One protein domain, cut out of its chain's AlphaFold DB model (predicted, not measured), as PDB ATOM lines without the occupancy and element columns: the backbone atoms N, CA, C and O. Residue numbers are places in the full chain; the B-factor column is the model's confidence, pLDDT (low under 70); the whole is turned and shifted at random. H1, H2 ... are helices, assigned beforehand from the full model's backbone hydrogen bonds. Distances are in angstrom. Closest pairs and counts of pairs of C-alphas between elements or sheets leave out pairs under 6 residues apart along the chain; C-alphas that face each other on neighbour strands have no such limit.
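What this domain is: This is residues 2 to 41 of the 72 residues of the protein "Gfo/Idh/MocA family oxidoreductase" of Streptomyces sp. SID10244 (UniProt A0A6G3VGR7). One long helix, H2, makes most of a rod, with the short helix H1 packed on its first part and a loop between them whose residues 10 to 15 stick out; after H2, residues 35 to 41 fold back along it. The 40 printed residues hold H1, then H2, with no named strand: all helix, loose, with a radius of gyration of the C-alphas of 11.6 A and spans of 36 by 16 by 14 A.

How they stand to each other: Look first at H1, residues 3 to 8, which touches H2, residues 18 to 34; the closest C-alphas, of Phe 8 and Asp 20, are 6.3 A apart. H2 touches H1 with residues 20 to 24 alone. They run opposite ways at a steep tilt of 48 degrees. In H2 every O i to N i+4 pair is within hydrogen-bond range; in H1 0 of 2 are, beside 3 of 3 O i to N i+3 pairs.

Where its parts are: Find C-alpha 3 at (28.777, 24.673, 25.580); from there H1 runs 10.0 A to residue 8. H2 runs 24.7 A from C-alpha 18 at (39.748, 30.899, 36.495) to C-alpha 34 at (38.433, 7.466, 28.731).

The domain as a whole: The C-alphas farthest apart, of Ala 13 and Glu 36, are 36.6 A apart. The printed part has no cut, and the link from H1 to H2 is short, with 9 residues. Residue 2 and residues 4 to 15 have pLDDT under 70.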
ATOM      1  N   ALA A   2      27.062  28.573  24.869       62.00
ATOM      2  CA  ALA A   2      28.271  28.538  25.694       62.00
ATOM      3  C   ALA A   2      28.790  27.115  26.013       62.00
ATOM      4  O   ALA A   2      29.701  26.987  26.811       62.00
ATOM      5  N   GLY A   3      28.271  26.045  25.394       73.38
ATOM      6  CA  GLY A   3      28.777  24.673  25.580       73.38
ATOM      7  C   GLY A   3      28.893  24.268  27.056       73.38
ATOM      8  O   GLY A   3      28.056  24.673  27.864       73.38
ATOM      9  N   ASP A   4      29.959  23.546  27.408       68.00
ATOM     10  CA  ASP A   4      30.280  23.158  28.797       68.00
ATOM     11  C   ASP A   4      30.378  24.361  29.748       68.00
ATOM     12  O   ASP A   4      30.091  24.256  30.937       68.00
ATOM     13  N   TYR A   5      30.730  25.534  29.216       66.56
ATOM     14  CA  TYR A   5      30.857  26.776  29.973       66.56
ATOM     15  C   TYR A   5      29.506  27.313  30.464       66.56
ATOM     16  O   TYR A   5      29.462  28.084  31.418       66.56
ATOM     17  N   ALA A   6      28.387  26.890  29.860       69.31
ATOM     18  CA  ALA A   6      27.050  27.274  30.313       69.31
ATOM     19  C   ALA A   6      26.728  26.744  31.720       69.31
ATOM     20  O   ALA A   6      25.990  27.395  32.452       69.31
ATOM     21  N   ALA A   7      27.298  25.598  32.115       69.12
ATOM     22  CA  ALA A   7      27.091  25.018  33.444       69.12
ATOM     23  C   ALA A   7      27.730  25.852  34.569       69.12
ATOM     24  O   ALA A   7      27.313  25.752  35.720       69.12
ATOM     25  N   PHE A   8      28.709  26.693  34.225       64.94
ATOM     26  CA  PHE A   8      29.477  27.527  35.154       64.94
ATOM     27  C   PHE A   8      29.133  29.019  35.038       64.94
ATOM     28  O   PHE A   8      29.774  29.860  35.656       64.94
ATOM     29  N   GLN A   9      28.120  29.370  34.242       67.88
ATOM     30  CA  GLN A   9      27.626  30.738  34.094       67.88
ATOM     31  C   GLN A   9      26.357  30.908  34.944       67.88
ATOM     32  O   GLN A   9      25.274  30.528  34.494       67.88
ATOM     33  N   PRO A  10      26.435  31.482  36.163       61.88
ATOM     34  CA  PRO A  10      25.281  31.576  37.063       61.88
ATOM     35  C   PRO A  10      24.250  32.640  36.642       61.88
ATOM     36  O   PRO A  10      23.238  32.814  37.318       61.88
ATOM     37  N   GLY A  11      24.481  33.359  35.540       63.72
ATOM     38  CA  GLY A  11      23.550  34.333  34.974       63.72
ATOM     39  C   GLY A  11      24.248  35.370  34.096       63.72
ATOM     40  O   GLY A  11      25.475  35.471  34.079       63.72
ATOM     41  N   ALA A  12      23.461  36.168  33.368       58.25
ATOM     42  CA  ALA A  12      23.995  37.300  32.617       58.25
ATOM     43  C   ALA A  12      24.706  38.269  33.581       58.25
ATOM     44  O   ALA A  12      24.110  38.692  34.568       58.25
ATOM     45  N   ALA A  13      25.957  38.618  33.262       61.19
ATOM     46  CA  ALA A  13      26.850  39.511  34.013       61.19
ATOM     47  C   ALA A  13      27.697  38.913  35.157       61.19
ATOM     48  O   ALA A  13      28.373  39.690  35.830       61.19
ATOM     49  N   ASN A  14      27.769  37.584  35.340       62.16
ATOM     50  CA  ASN A  14      28.822  36.991  36.178       62.16
ATOM     51  C   ASN A  14      29.876  36.272  35.314       62.16
ATOM     52  O   ASN A  14      29.553  35.252  34.703       62.16
ATOM     53  N   PRO A  15      31.118  36.782  35.208       67.44
ATOM     54  CA  PRO A  15      32.152  36.113  34.430       67.44
ATOM     55  C   PRO A  15      32.526  34.774  35.074       67.44
ATOM     56  O   PRO A  15      32.505  34.636  36.296       67.44
ATOM     57  N   MET A  16      32.906  33.797  34.246       75.75
ATOM     58  CA  MET A  16      33.550  32.585  34.750       75.75
ATOM     59  C   MET A  16      34.848  32.957  35.451       75.75
ATOM     60  O   MET A  16      35.633  33.762  34.941       75.75
ATOM     61  N   SER A  17      35.073  32.335  36.598       83.19
ATOM     62  CA  SER A  17      36.346  32.403  37.288       83.19
ATOM     63  C   SER A  17      37.397  31.553  36.573       83.19
ATOM     64  O   SER A  17      37.100  30.712  35.720       83.19
ATOM     65  N   TYR A  18      38.658  31.762  36.941       85.19
ATOM     66  CA  TYR A  18      39.748  30.899  36.495       85.19
ATOM     67  C   TYR A  18      39.526  29.436  36.914       85.19
ATOM     68  O   TYR A  18      39.800  28.528  36.130       85.19
ATOM     69  N   ASP A  19      38.974  29.214  38.109       88.31
ATOM     70  CA  ASP A  19      38.706  27.873  38.632       88.31
ATOM     71  C   ASP A  19      37.655  27.146  37.785       88.31
ATOM     72  O   ASP A  19      37.834  25.970  37.469       88.31
ATOM     73  N   ASP A  20      36.626  27.855  37.312       87.81
ATOM     74  CA  ASP A  20      35.616  27.290  36.407       87.81
ATOM     75  C   ASP A  20      36.248  26.796  35.097       87.81
ATOM     76  O   ASP A  20      35.948  25.700  34.615       87.81
ATOM     77  N   LEU A  21      37.190  27.566  34.539       88.44
ATOM     78  CA  LEU A  21      37.931  27.156  33.343       88.44
ATOM     79  C   LEU A  21      38.766  25.896  33.604       88.44
ATOM     80  O   LEU A  21      38.828  25.013  32.744       88.44
ATOM     81  N   LYS A  22      39.376  25.787  34.788       91.06
ATOM     82  CA  LYS A  22      40.195  24.631  35.171       91.06
ATOM     83  C   LYS A  22      39.379  23.374  35.445       91.06
ATOM     84  O   LYS A  22      39.826  22.287  35.084       91.06
ATOM     85  N   VAL A  23      38.169  23.501  35.986       92.50
ATOM     86  CA  VAL A  23      37.249  22.362  36.122       92.50
ATOM     87  C   VAL A  23      36.862  21.808  34.747       92.50
ATOM     88  O   VAL A  23      36.903  20.594  34.540       92.50
ATOM     89  N   ILE A  24      36.545  22.679  33.785       91.19
ATOM     90  CA  ILE A  24      36.198  22.265  32.415       91.19
ATOM     91  C   ILE A  24      37.394  21.606  31.715       91.19
ATOM     92  O   ILE A  24      37.235  20.568  31.071       91.19
ATOM     93  N   GLU A  25      38.596  22.173  31.851       93.06
ATOM     94  CA  GLU A  25      39.829  21.594  31.305       93.06
ATOM     95  C   GLU A  25      40.091  20.184  31.862       93.06
ATOM     96  O   GLU A  25      40.328  19.250  31.094       93.06
ATOM     97  N   ALA A  26      39.961  19.998  33.180       94.50
ATOM     98  CA  ALA A  26      40.131  18.697  33.822       94.50
ATOM     99  C   ALA A  26      39.081  17.672  33.360       94.50
ATOM    100  O   ALA A  26      39.419  16.518  33.090       94.50
ATOM    101  N   ALA A  27      37.817  18.085  33.214       94.50
ATOM    102  CA  ALA A  27      36.759  17.216  32.703       94.50
ATOM    103  C   ALA A  27      37.067  16.722  31.278       94.50
ATOM    104  O   ALA A  27      36.934  15.528  30.996       94.50
ATOM    105  N   ARG A  28      37.548  17.612  30.400       94.81
ATOM    106  CA  ARG A  28      37.969  17.257  29.033       94.81
ATOM    107  C   ARG A  28      39.183  16.336  29.015       94.81
ATOM    108  O   ARG A  28      39.225  15.415  28.200       94.81
ATOM    109  N   PHE A  29      40.142  16.534  29.918       94.19
ATOM    110  CA  PHE A  29      41.281  15.627  30.065       94.19
ATOM    111  C   PHE A  29      40.828  14.212  30.454       94.19
ATOM    112  O   PHE A  29      41.181  13.248  29.779       94.19
ATOM    113  N   CYS A  30      39.975  14.081  31.474       96.50
ATOM    114  CA  CYS A  30      39.424  12.788  31.889       96.50
ATOM    115  C   CYS A  30      38.624  12.105  30.768       96.50
ATOM    116  O   CYS A  30      38.777  10.902  30.556       96.50
ATOM    117  N   ALA A  31      37.809  12.864  30.025       96.50
ATOM    118  CA  ALA A  31      37.112  12.348  28.848       96.50
ATOM    119  C   ALA A  31      38.101  11.862  27.778       96.50
ATOM    120  O   ALA A  31      37.896  10.804  27.194       96.50
ATOM    121  N   SER A  32      39.208  12.583  27.577       96.62
ATOM    122  CA  SER A  32      40.210  12.215  26.571       96.62
ATOM    123  C   SER A  32      40.915  10.903  26.900       96.62
ATOM    124  O   SER A  32      41.166  10.095  26.012       96.62
ATOM    125  N   VAL A  33      41.191  10.665  28.187       95.88
ATOM    126  CA  VAL A  33      41.756   9.396  28.671       95.88
ATOM    127  C   VAL A  33      40.760   8.252  28.503       95.88
ATOM    128  O   VAL A  33      41.138   7.171  28.067       95.88
ATOM    129  N   ARG A  34      39.487   8.480  28.845       97.88
ATOM    130  CA  ARG A  34      38.433   7.466  28.731       97.88
ATOM    131  C   ARG A  34      38.169   7.060  27.282       97.88
ATOM    132  O   ARG A  34      37.969   5.880  27.019       97.88
ATOM    133  N   ASP A  35      38.098   8.040  26.389       97.38
ATOM    134  CA  ASP A  35      37.669   7.849  25.003       97.38
ATOM    135  C   ASP A  35      38.860   7.631  24.047       97.38
ATOM    136  O   ASP A  35      38.665   7.542  22.835       97.38
ATOM    137  N   GLU A  36      40.090   7.602  24.577       95.75
ATOM    138  CA  GLU A  36      41.346   7.486  23.818       95.75
ATOM    139  C   GLU A  36      41.449   8.501  22.658       95.75
ATOM    140  O   GLU A  36      42.042   8.238  21.614       95.75
ATOM    141  N   THR A  37      40.847   9.681  22.833       96.19
ATOM    142  CA  THR A  37      40.710  10.722  21.805       96.19
ATOM    143  C   THR A  37      40.885  12.099  22.434       96.19
ATOM    144  O   THR A  37      40.365  12.357  23.511       96.19
ATOM    145  N   CYS A  38      41.588  13.021  21.778       93.94
ATOM    146  CA  CYS A  38      41.803  14.361  22.326       93.94
ATOM    147  C   CYS A  38      40.535  15.234  22.250       93.94
ATOM    148  O   CYS A  38      40.063  15.550  21.161       93.94
ATOM    149  N   HIS A  39      40.044  15.701  23.402       92.94
ATOM    150  CA  HIS A  39      38.919  16.649  23.523       92.94
ATOM    151  C   HIS A  39      39.359  18.074  23.904       92.94
ATOM    152  O   HIS A  39      38.562  18.883  24.384       92.94
ATOM    153  N   GLY A  40      40.643  18.397  23.734       89.44
ATOM    154  CA  GLY A  40      41.234  19.679  24.119       89.44
ATOM    155  C   GLY A  40      42.597  19.910  23.473       89.44
ATOM    156  O   GLY A  40      42.959  19.215  22.526       89.44
ATOM    157  N   ALA A  41      43.338  20.892  23.997       91.69
ATOM    158  CA  ALA A  41      44.692  21.187  23.539       91.69
ATOM    159  C   ALA A  41      45.614  19.974  23.725       91.69
ATOM    160  O   ALA A  41      45.536  19.248  24.719       91.69
TER     161      ALA A  41